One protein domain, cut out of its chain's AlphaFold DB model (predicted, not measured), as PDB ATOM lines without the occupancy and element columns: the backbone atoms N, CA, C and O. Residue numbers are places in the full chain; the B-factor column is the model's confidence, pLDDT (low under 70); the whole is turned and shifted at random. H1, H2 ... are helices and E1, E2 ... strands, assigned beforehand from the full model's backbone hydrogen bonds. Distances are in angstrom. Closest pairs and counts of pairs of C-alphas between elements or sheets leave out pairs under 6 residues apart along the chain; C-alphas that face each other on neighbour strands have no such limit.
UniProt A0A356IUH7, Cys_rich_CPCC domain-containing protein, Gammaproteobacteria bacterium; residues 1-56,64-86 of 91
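AT A GLANCE: This is residues 1 to 56 and 64 to 86 of the 91 residues of the protein "Cys_rich_CPCC domain-containing protein" of Gammaproteobacteria bacterium (UniProt A0A356IUH7). An elongated, loop-rich structure has a small two-stranded hairpin, E1 and E2, toward one end, helix H2 near the middle and helix H3 at the opposite end, with the short helix H1 off to one side. Long loops join E2 to H1 and H1 to H2, a short one joins E1 to E2, the link from H2 to H3 runs across a cut, and no helix touches another. The printed part has 79 residues, with two named strands and then three named helices in the order E1, E2, H1, H2, H3; the class is mixed, helices and strands, with under half of the residues in named elements. By its radius of gyration of the C-alphas, 12.9 A, it is compact, though its spans are 43 by 27 by 18 A.

IN THESE COORDINATES: E1 is residues 2 to 4, beginning at C-alpha 2 (-12.787, -46.633, 12.140). E2 is residues 11 to 14. H1 is residues 29 to 33. H2, residues 46 to 55, is 14.3 A long and begins at C-alpha 46 (-15.631, -28.806, 19.297). H3, residues 76 to 86, is 15.8 A long and ends at C-alpha 86 (-7.002, -22.873, 41.685).

HOW THE PARTS SIT: E1 and E2 form an antiparallel hairpin, their directions at 125 degrees; N 3 and O 13 are within hydrogen-bond range at 2.9 A, as are N 12 and O 3 at 3.0 A. H1 and H2 are close but not clearly touching; their closest C-alphas, of Gln 31 and Leu 46, are 6.1 A apart. H2 and H3 are near each other, with 6 pairs of C-alphas within 10 A. H2 is apart from both strands, and so is H3. H1 and H2 have every O i to N i+4 pair within hydrogen-bond range; H3 has 5 of 7.

THE WHOLE: The C-alphas farthest apart, of Asn 16 and Ser 86, are 43.3 A apart. Residues 57 to 63 are not printed, and C-alphas 56 and 64 are 17.9 A apart across that cut. The links E2 to H1 and H1 to H2 are long. Residues 79 to 86 have pLDDT under 70, against a mean of 90.4 for the printed part.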
ATOM      1  N   MET A   1     -13.803 -48.651   7.777       81.44
ATOM      2  CA  MET A   1     -12.664 -48.272   8.644       81.44
ATOM      3  C   MET A   1     -13.195 -47.552   9.884       81.44
ATOM      4  O   MET A   1     -14.338 -47.109   9.856       81.44
ATOM      5  N   LYS A   2     -12.432 -47.482  10.988       90.62
ATOM      6  CA  LYS A   2     -12.787 -46.633  12.140       90.62
ATOM      7  C   LYS A   2     -11.827 -45.452  12.230       90.62
ATOM      8  O   LYS A   2     -10.618 -45.659  12.188       90.62
ATOM      9  N   PHE A   3     -12.366 -44.251  12.407       94.31
ATOM     10  CA  PHE A   3     -11.595 -43.010  12.495       94.31
ATOM     11  C   PHE A   3     -11.653 -42.414  13.890       94.31
ATOM     12  O   PHE A   3     -12.626 -42.596  14.635       94.31
ATOM     13  N   THR A   4     -10.602 -41.673  14.221       97.00
ATOM     14  CA  THR A   4     -10.494 -40.923  15.465       97.00
ATOM     15  C   THR A   4     -11.558 -39.835  15.507       97.00
ATOM     16  O   THR A   4     -11.594 -38.941  14.668       97.00
ATOM     17  N   CYS A   5     -12.431 -39.899  16.510       97.25
ATOM     18  CA  CYS A   5     -13.372 -38.826  16.783       97.25
ATOM     19  C   CYS A   5     -12.608 -37.575  17.239       97.25
ATOM     20  O   CYS A   5     -11.864 -37.661  18.223       97.25
ATOM     21  N   PRO A   6     -12.829 -36.404  16.616       97.00
ATOM     22  CA  PRO A   6     -12.112 -35.190  16.989       97.00
ATOM     23  C   PRO A   6     -12.454 -34.732  18.412       97.00
ATOM     24  O   PRO A   6     -11.628 -34.099  19.056       97.00
ATOM     25  N   CYS A   7     -13.635 -35.078  18.935       97.50
ATOM     26  CA  CYS A   7     -14.076 -34.685  20.274       97.50
ATOM     27  C   CYS A   7     -13.490 -35.564  21.390       97.50
ATOM     28  O   CYS A   7     -12.951 -35.059  22.370       97.50
ATOM     29  N   CYS A   8     -13.582 -36.890  21.268       97.44
ATOM     30  CA  CYS A   8     -13.187 -37.783  22.360       97.44
ATOM     31  C   CYS A   8     -11.883 -38.537  22.113       97.44
ATOM     32  O   CYS A   8     -11.428 -39.231  23.019       97.44
ATOM     33  N   GLY A   9     -11.293 -38.470  20.916       97.25
ATOM     34  CA  GLY A   9     -10.028 -39.127  20.573       97.25
ATOM     35  C   GLY A   9     -10.061 -40.652  20.511       97.25
ATOM     36  O   GLY A   9      -9.010 -41.280  20.490       97.25
ATOM     37  N   TYR A  10     -11.240 -41.270  20.536       97.62
ATOM     38  CA  TYR A  10     -11.385 -42.713  20.328       97.62
ATOM     39  C   TYR A  10     -11.658 -42.997  18.852       97.62
ATOM     40  O   TYR A  10     -12.351 -42.221  18.190       97.62
ATOM     41  N   LYS A  11     -11.149 -44.120  18.340       96.94
ATOM     42  CA  LYS A  11     -11.447 -44.615  16.991       96.94
ATOM     43  C   LYS A  11     -12.854 -45.212  16.952       96.94
ATOM     44  O   LYS A  11     -13.045 -46.415  17.134       96.94
ATOM     45  N   SER A  12     -13.856 -44.357  16.784       95.75
ATOM     46  CA  SER A  12     -15.276 -44.703  16.960       95.75
ATOM     47  C   SER A  12     -16.216 -44.113  15.908       95.75
ATOM     48  O   SER A  12     -17.420 -44.358  15.994       95.75
ATOM     49  N   LEU A  13     -15.694 -43.344  14.948       94.38
ATOM     50  CA  LEU A  13     -16.430 -42.912  13.755       94.38
ATOM     51  C   LEU A  13     -16.305 -43.981  12.665       94.38
ATOM     52  O   LEU A  13     -15.226 -44.538  12.488       94.38
ATOM     53  N   GLU A  14     -17.391 -44.272  11.955       90.75
ATOM     54  CA  GLU A  14     -17.452 -45.263  10.866       90.75
ATOM     55  C   GLU A  14     -17.738 -44.526   9.548       90.75
ATOM     56  O   GLU A  14     -18.420 -43.508   9.576       90.75
ATOM     57  N   ASP A  15     -17.256 -45.022   8.401       81.94
ATOM     58  CA  ASP A  15     -17.382 -44.337   7.093       81.94
ATOM     59  C   ASP A  15     -18.819 -43.897   6.748       81.94
ATOM     60  O   ASP A  15     -19.036 -42.857   6.137       81.94
ATOM     61  N   ASN A  16     -19.815 -44.686   7.157       84.00
ATOM     62  CA  ASN A  16     -21.233 -44.447   6.886       84.00
ATOM     63  C   ASN A  16     -21.990 -43.800   8.060       84.00
ATOM     64  O   ASN A  16     -23.219 -43.720   8.026       84.00
ATOM     65  N   LYS A  17     -21.291 -43.386   9.125       85.19
ATOM     66  CA  LYS A  17     -21.897 -42.779  10.315       85.19
ATOM     67  C   LYS A  17     -21.113 -41.562  10.760       85.19
ATOM     68  O   LYS A  17     -19.981 -41.660  11.224       85.19
ATOM     69  N   ASN A  18     -21.800 -40.429  10.770       89.81
ATOM     70  CA  ASN A  18     -21.208 -39.184  11.239       89.81
ATOM     71  C   ASN A  18     -21.201 -39.081  12.769       89.81
ATOM     72  O   ASN A  18     -20.466 -38.270  13.309       89.81
ATOM     73  N   THR A  19     -21.966 -39.897  13.497       96.44
ATOM     74  CA  THR A  19     -22.073 -39.776  14.958       96.44
ATOM     75  C   THR A  19     -21.125 -40.721  15.691       96.44
ATOM     76  O   THR A  19     -21.118 -41.936  15.479       96.44
ATOM     77  N   CYS A  20     -20.347 -40.169  16.617       96.81
ATOM     78  CA  CYS A  20     -19.418 -40.906  17.460       96.81
ATOM     79  C   CYS A  20     -20.141 -41.766  18.508       96.81
ATOM     80  O   CYS A  20     -20.849 -41.246  19.365       96.81
ATOM     81  N   LYS A  21     -19.860 -43.075  18.536       96.00
ATOM     82  CA  LYS A  21     -20.462 -44.021  19.502       96.00
ATOM     83  C   LYS A  21     -20.014 -43.842  20.963       96.00
ATOM     84  O   LYS A  21     -20.575 -44.471  21.853       96.00
ATOM     85  N   VAL A  22     -18.992 -43.022  21.222       96.75
ATOM     86  CA  VAL A  22     -18.424 -42.820  22.571       96.75
ATOM     87  C   VAL A  22     -18.990 -41.576  23.257       96.75
ATOM     88  O   VAL A  22     -19.313 -41.619  24.452       96.75
ATOM     89  N   CYS A  23     -19.085 -40.471  22.512       96.38
ATOM     90  CA  CYS A  23     -19.441 -39.147  23.033       96.38
ATOM     91  C   CYS A  23     -20.595 -38.462  22.284       96.38
ATOM     92  O   CYS A  23     -20.912 -37.324  22.610       96.38
ATOM     93  N   ASN A  24     -21.204 -39.122  21.295       96.19
ATOM     94  CA  ASN A  24     -22.297 -38.601  20.461       96.19
ATOM     95  C   ASN A  24     -21.961 -37.358  19.621       96.19
ATOM     96  O   ASN A  24     -22.856 -36.782  19.012       96.19
ATOM     97  N   TRP A  25     -20.686 -36.969  19.536       97.19
ATOM     98  CA  TRP A  25     -20.245 -35.909  18.629       97.19
ATOM     99  C   TRP A  25     -20.585 -36.263  17.180       97.19
ATOM    100  O   TRP A  25     -20.209 -37.342  16.710       97.19
ATOM    101  N   ILE A  26     -21.264 -35.357  16.480       97.19
ATOM    102  CA  ILE A  26     -21.515 -35.456  15.045       97.19
ATOM    103  C   ILE A  26     -20.293 -34.885  14.329       97.19
ATOM    104  O   ILE A  26     -19.874 -33.760  14.596       97.19
ATOM    105  N   ASN A  27     -19.698 -35.673  13.441       94.31
ATOM    106  CA  ASN A  27     -18.527 -35.328  12.655       94.31
ATOM    107  C   ASN A  27     -18.884 -34.235  11.643       94.31
ATOM    108  O   ASN A  27     -19.255 -34.515  10.507       94.31
ATOM    109  N   ASP A  28     -18.818 -32.995  12.111       94.31
ATOM    110  CA  ASP A  28     -19.102 -31.791  11.352       94.31
ATOM    111  C   ASP A  28     -17.785 -31.198  10.819       94.31
ATOM    112  O   ASP A  28     -16.939 -30.771  11.619       94.31
ATOM    113  N   PRO A  29     -17.571 -31.167   9.489       92.94
ATOM    114  CA  PRO A  29     -16.383 -30.567   8.895       92.94
ATOM    115  C   PRO A  29     -16.219 -29.084   9.245       92.94
ATOM    116  O   PRO A  29     -15.091 -28.638   9.441       92.94
ATOM    117  N   TYR A  30     -17.310 -28.324   9.384       95.56
ATOM    118  CA  TYR A  30     -17.237 -26.894   9.696       95.56
ATOM    119  C   TYR A  30     -16.725 -26.660  11.114       95.56
ATOM    120  O   TYR A  30     -15.786 -25.894  11.306       95.56
ATOM    121  N   GLN A  31     -17.262 -27.389  12.095       96.62
ATOM    122  CA  GLN A  31     -16.788 -27.312  13.483       96.62
ATOM    123  C   GLN A  31     -15.431 -28.006  13.692       96.62
ATOM    124  O   GLN A  31     -14.792 -27.827  14.727       96.62
ATOM    125  N   SER A  32     -14.981 -28.812  12.725       94.62
ATOM    126  CA  SER A  32     -13.615 -29.348  12.698       94.62
ATOM    127  C   SER A  32     -12.611 -28.318  12.170       94.62
ATOM    128  O   SER A  32     -11.491 -28.264  12.671       94.62
ATOM    129  N   MET A  33     -13.010 -27.499  11.188       96.38
ATOM    130  CA  MET A  33     -12.203 -26.392  10.659       96.38
ATOM    131  C   MET A  33     -12.141 -25.202  11.621       96.38
ATOM    132  O   MET A  33     -11.076 -24.610  11.776       96.38
ATOM    133  N   ASP A  34     -13.250 -24.881  12.290       97.06
ATOM    134  CA  ASP A  34     -13.318 -23.875  13.352       97.06
ATOM    135  C   ASP A  34     -13.785 -24.526  14.670       97.06
ATOM    136  O   ASP A  34     -14.989 -24.643  14.926       97.06
ATOM    137  N   PRO A  35     -12.843 -24.962  15.531       96.94
ATOM    138  CA  PRO A  35     -13.167 -25.630  16.787       96.94
ATOM    139  C   PRO A  35     -13.896 -24.769  17.819       96.94
ATOM    140  O   PRO A  35     -14.381 -25.320  18.813       96.94
ATOM    141  N   ASP A  36     -13.949 -23.451  17.624       96.75
ATOM    142  CA  ASP A  36     -14.644 -22.505  18.496       96.75
ATOM    143  C   ASP A  36     -16.033 -22.129  17.963       96.75
ATOM    144  O   ASP A  36     -16.835 -21.549  18.700       96.75
ATOM    145  N   LEU A  37     -16.374 -22.564  16.745       96.38
ATOM    146  CA  LEU A  37     -17.685 -22.368  16.147       96.38
ATOM    147  C   LEU A  37     -18.781 -23.070  16.965       96.38
ATOM    148  O   LEU A  37     -18.914 -24.298  16.989       96.38
ATOM    149  N   ASN A  38     -19.621 -22.267  17.609       93.00
ATOM    150  CA  ASN A  38     -20.781 -22.695  18.396       93.00
ATOM    151  C   ASN A  38     -22.062 -22.844  17.552       93.00
ATOM    152  O   ASN A  38     -23.171 -22.812  18.083       93.00
ATOM    153  N   LYS A  39     -21.905 -22.977  16.235       87.88
ATOM    154  CA  LYS A  39     -22.975 -23.130  15.253       87.88
ATOM    155  C   LYS A  39     -22.622 -24.297  14.333       87.88
ATOM    156  O   LYS A  39     -21.504 -24.374  13.844       87.88
ATOM    157  N   GLY A  40     -23.557 -25.205  14.090       91.00
ATOM    158  CA  GLY A  40     -23.302 -26.387  13.268       91.00
ATOM    159  C   GLY A  40     -24.266 -27.512  13.600       91.00
ATOM    160  O   GLY A  40     -25.342 -27.271  14.151       91.00
ATOM    161  N   LEU A  41     -23.870 -28.741  13.278       95.00
ATOM    162  CA  LEU A  41     -24.656 -29.930  13.614       95.00
ATOM    163  C   LEU A  41     -24.636 -30.229  15.118       95.00
ATOM    164  O   LEU A  41     -25.562 -30.861  15.626       95.00
ATOM    165  N   ASN A  42     -23.605 -29.774  15.835       96.44
ATOM    166  CA  ASN A  42     -23.530 -29.877  17.288       96.44
ATOM    167  C   ASN A  42     -23.914 -28.540  17.936       96.44
ATOM    168  O   ASN A  42     -23.490 -27.473  17.494       96.44
ATOM    169  N   SER A  43     -24.659 -28.604  19.044       92.81
ATOM    170  CA  SER A  43     -25.109 -27.427  19.808       92.81
ATOM    171  C   SER A  43     -23.985 -26.653  20.505       92.81
ATOM    172  O   SER A  43     -24.192 -25.529  20.953       92.81
ATOM    173  N   GLN A  44     -22.802 -27.254  20.623       95.50
ATOM    174  CA  GLN A  44     -21.621 -26.681  21.263       95.50
ATOM    175  C   GLN A  44     -20.420 -26.769  20.321       95.50
ATOM    176  O   GLN A  44     -20.396 -27.611  19.421       95.50
ATOM    177  N   SER A  45     -19.408 -25.934  20.558       97.19
ATOM    178  CA  SER A  45     -18.162 -25.973  19.791       97.19
ATOM    179  C   SER A  45     -17.348 -27.236  20.087       97.19
ATOM    180  O   SER A  45     -17.470 -27.846  21.158       97.19
ATOM    181  N   LEU A  46     -16.487 -27.629  19.146       97.81
ATOM    182  CA  LEU A  46     -15.631 -28.806  19.297       97.81
ATOM    183  C   LEU A  46     -14.699 -28.662  20.505       97.81
ATOM    184  O   LEU A  46     -14.574 -29.594  21.298       97.81
ATOM    185  N   ARG A  47     -14.091 -27.485  20.698       97.62
ATOM    186  CA  ARG A  47     -13.218 -27.201  21.846       97.62
ATOM    187  C   ARG A  47     -13.959 -27.352  23.174       97.62
ATOM    188  O   ARG A  47     -13.424 -27.950  24.109       97.62
ATOM    189  N   TRP A  48     -15.195 -26.852  23.262       96.88
ATOM    190  CA  TRP A  48     -16.010 -27.005  24.468       96.88
ATOM    191  C   TRP A  48     -16.371 -28.473  24.719       96.88
ATOM    192  O   TRP A  48     -16.208 -28.965  25.835       96.88
ATOM    193  N   ALA A  49     -16.769 -29.206  23.678       97.06
ATOM    194  CA  ALA A  49     -17.089 -30.627  23.780       97.06
ATOM    195  C   ALA A  49     -15.893 -31.476  24.241       97.06
ATOM    196  O   ALA A  49     -16.041 -32.321  25.126       97.06
ATOM    197  N   GLN A  50     -14.698 -31.218  23.697       97.44
ATOM    198  CA  GLN A  50     -13.458 -31.873  24.124       97.44
ATOM    199  C   GLN A  50     -13.161 -31.610  25.604       97.44
ATOM    200  O   GLN A  50     -12.824 -32.539  26.343       97.44
ATOM    201  N   PHE A  51     -13.295 -30.352  26.041       95.88
ATOM    202  CA  PHE A  51     -13.085 -29.958  27.432       95.88
ATOM    203  C   PHE A  51     -14.044 -30.694  28.377       95.88
ATOM    204  O   PHE A  51     -13.593 -31.320  29.339       95.88
ATOM    205  N   GLN A  52     -15.342 -30.692  28.059       95.25
ATOM    206  CA  GLN A  52     -16.373 -31.400  28.823       95.25
ATOM    207  C   GLN A  52     -16.073 -32.900  28.901       95.25
ATOM    208  O   GLN A  52     -16.029 -33.470  29.989       95.25
ATOM    209  N   PHE A  53     -15.783 -33.542  27.764       96.06
ATOM    210  CA  PHE A  53     -15.503 -34.976  27.732       96.06
ATOM    211  C   PHE A  53     -14.270 -35.354  28.565       96.06
ATOM    212  O   PHE A  53     -14.315 -36.340  29.303       96.06
ATOM    213  N   LYS A  54     -13.187 -34.561  28.501       93.31
ATOM    214  CA  LYS A  54     -12.003 -34.760  29.357       93.31
ATOM    215  C   LYS A  54     -12.355 -34.667  30.842       93.31
ATOM    216  O   LYS A  54     -11.843 -35.464  31.623       93.31
ATOM    217  N   GLY A  55     -13.215 -33.722  31.221       92.00
ATOM    218  CA  GLY A  55     -13.642 -33.518  32.607       92.00
ATOM    219  C   GLY A  55     -14.479 -34.665  33.183       92.00
ATOM    220  O   GLY A  55     -14.409 -34.921  34.380       92.00
ATOM    221  N   LEU A  56     -15.221 -35.400  32.345       90.94
ATOM    222  CA  LEU A  56     -16.068 -36.515  32.792       90.94
ATOM    223  C   LEU A  56     -15.281 -37.740  33.284       90.94
ATOM    224  O   LEU A  56     -15.863 -38.592  33.951       90.94
ATOM    225  N   GLU A  64     -10.562 -48.302  20.739       96.94
ATOM    226  CA  GLU A  64      -9.152 -47.925  20.804       96.94
ATOM    227  C   GLU A  64      -9.034 -46.403  20.961       96.94
ATOM    228  O   GLU A  64      -9.670 -45.643  20.221       96.94
ATOM    229  N   LYS A  65      -8.231 -45.949  21.927       96.44
ATOM    230  CA  LYS A  65      -7.870 -44.537  22.065       96.44
ATOM    231  C   LYS A  65      -6.725 -44.226  21.103       96.44
ATOM    232  O   LYS A  65      -5.701 -44.899  21.139       96.44
ATOM    233  N   ASP A  66      -6.884 -43.197  20.281       97.31
ATOM    234  CA  ASP A  66      -5.795 -42.693  19.450       97.31
ATOM    235  C   ASP A  66      -4.765 -41.978  20.332       97.31
ATOM    236  O   ASP A  66      -5.072 -40.976  20.982       97.31
ATOM    237  N   THR A  67      -3.545 -42.509  20.368       96.69
ATOM    238  CA  THR A  67      -2.438 -41.973  21.169       96.69
ATOM    239  C   THR A  67      -1.868 -40.675  20.607       96.69
ATOM    240  O   THR A  67      -1.195 -39.949  21.333       96.69
ATOM    241  N   LYS A  68      -2.147 -40.357  19.336       96.88
ATOM    242  CA  LYS A  68      -1.738 -39.100  18.694       96.88
ATOM    243  C   LYS A  68      -2.777 -37.995  18.863       96.88
ATOM    244  O   LYS A  68      -2.494 -36.838  18.562       96.88
ATOM    245  N   TRP A  69      -3.977 -38.330  19.331       96.25
ATOM    246  CA  TRP A  69      -5.019 -37.343  19.557       96.25
ATOM    247  C   TRP A  69      -4.695 -36.481  20.776       96.25
ATOM    248  O   TRP A  69      -4.473 -36.988  21.878       96.25
ATOM    249  N   CYS A  70      -4.751 -35.167  20.590       95.06
ATOM    250  CA  CYS A  70      -4.627 -34.193  21.660       95.06
ATOM    251  C   CYS A  70      -5.862 -33.292  21.668       95.06
ATOM    252  O   CYS A  70      -6.292 -32.807  20.621       95.06
ATOM    253  N   ALA A  71      -6.431 -33.073  22.853       95.25
ATOM    254  CA  ALA A  71      -7.469 -32.070  23.023       95.25
ATOM    255  C   ALA A  71      -6.870 -30.673  22.845       95.25
ATOM    256  O   ALA A  71      -5.745 -30.396  23.263       95.25
ATOM    257  N   PHE A  72      -7.668 -29.771  22.300       95.94
ATOM    258  CA  PHE A  72      -7.383 -28.355  22.301       95.94
ATOM    259  C   PHE A  72      -7.233 -27.812  23.731       95.94
ATOM    260  O   PHE A  72      -7.742 -28.375  24.707       95.94
ATOM    261  N   ALA A  73      -6.561 -26.664  23.847       94.31
ATOM    262  CA  ALA A  73      -6.574 -25.893  25.085       94.31
ATOM    263  C   ALA A  73      -8.026 -25.574  25.499       94.31
ATOM    264  O   ALA A  73      -8.863 -25.371  24.608       94.31
ATOM    265  N   PRO A  74      -8.331 -25.515  26.814       92.44
ATOM    266  CA  PRO A  74      -9.671 -25.207  27.295       92.44
ATOM    267  C   PRO A  74     -10.231 -23.922  26.670       92.44
ATOM    268  O   PRO A  74      -9.475 -22.977  26.438       92.44
ATOM    269  N   PRO A  75     -11.548 -23.859  26.427       91.19
ATOM    270  CA  PRO A  75     -12.191 -22.660  25.902       91.19
ATOM    271  C   PRO A  75     -11.996 -21.482  26.861       91.19
ATOM    272  O   PRO A  75     -12.023 -21.666  28.079       91.19
ATOM    273  N   ALA A  76     -11.846 -20.271  26.314       86.00
ATOM    274  CA  ALA A  76     -11.545 -19.056  27.081       86.00
ATOM    275  C   ALA A  76     -12.517 -18.828  28.259       86.00
ATOM    276  O   ALA A  76     -12.111 -18.455  29.360       86.00
ATOM    277  N   ALA A  77     -13.801 -19.138  28.054       80.69
ATOM    278  CA  ALA A  77     -14.828 -19.050  29.091       80.69
ATOM    279  C   ALA A  77     -14.576 -19.994  30.288       80.69
ATOM    280  O   ALA A  77     -14.894 -19.645  31.423       80.69
ATOM    281  N   ALA A  78     -13.964 -21.164  30.070       78.56
ATOM    282  CA  ALA A  78     -13.627 -22.118  31.130       78.56
ATOM    283  C   ALA A  78     -12.294 -21.793  31.824       78.56
ATOM    284  O   ALA A  78     -12.103 -22.142  32.990       78.56
ATOM    285  N   THR A  79     -11.370 -21.106  31.147       67.69
ATOM    286  CA  THR A  79     -10.070 -20.725  31.721       67.69
ATOM    287  C   THR A  79     -10.240 -19.813  32.939       67.69
ATOM    288  O   THR A  79      -9.507 -19.945  33.919       67.69
ATOM    289  N   ASN A  80     -11.256 -18.945  32.917       57.69
ATOM    290  CA  ASN A  80     -11.607 -18.081  34.047       57.69
ATOM    291  C   ASN A  80     -12.150 -18.875  35.246       57.69
ATOM    292  O   ASN A  80     -11.817 -18.560  36.387       57.69
ATOM    293  N   ALA A  81     -12.919 -19.941  34.999       57.88
ATOM    294  CA  ALA A  81     -13.422 -20.813  36.057       57.88
ATOM    295  C   ALA A  81     -12.288 -21.613  36.719       57.88
ATOM    296  O   ALA A  81     -12.203 -21.653  37.943       57.88
ATOM    297  N   ILE A  82     -11.367 -22.186  35.933       58.66
ATOM    298  CA  ILE A  82     -10.225 -22.944  36.477       58.66
ATOM    299  C   ILE A  82      -9.351 -22.048  37.362       58.66
ATOM    300  O   ILE A  82      -9.019 -22.452  38.473       58.66
ATOM    301  N   ARG A  83      -9.047 -20.817  36.920       57.19
ATOM    302  CA  ARG A  83      -8.274 -19.844  37.716       57.19
ATOM    303  C   ARG A  83      -8.940 -19.511  39.053       57.19
ATOM    304  O   ARG A  83      -8.243 -19.370  40.052       57.19
ATOM    305  N   TYR A  84     -10.270 -19.417  39.082       50.16
ATOM    306  CA  TYR A  84     -11.025 -19.154  40.309       50.16
ATOM    307  C   TYR A  84     -10.944 -20.318  41.311       50.16
ATOM    308  O   TYR A  84     -10.784 -20.086  42.507       50.16
ATOM    309  N   PHE A  85     -10.990 -21.569  40.840       51.78
ATOM    310  CA  PHE A  85     -10.862 -22.746  41.709       51.78
ATOM    311  C   PHE A  85      -9.419 -23.017  42.152       51.78
ATOM    312  O   PHE A  85      -9.208 -23.432  43.285       51.78
ATOM    313  N   SER A  86      -8.418 -22.737  41.312       58.47
ATOM    314  CA  SER A  86      -7.002 -22.873  41.685       58.47
ATOM    315  C   SER A  86      -6.473 -21.719  42.545       58.47
ATOM    316  O   SER A  86      -5.369 -21.815  43.069       58.47
TER     317      SER A  86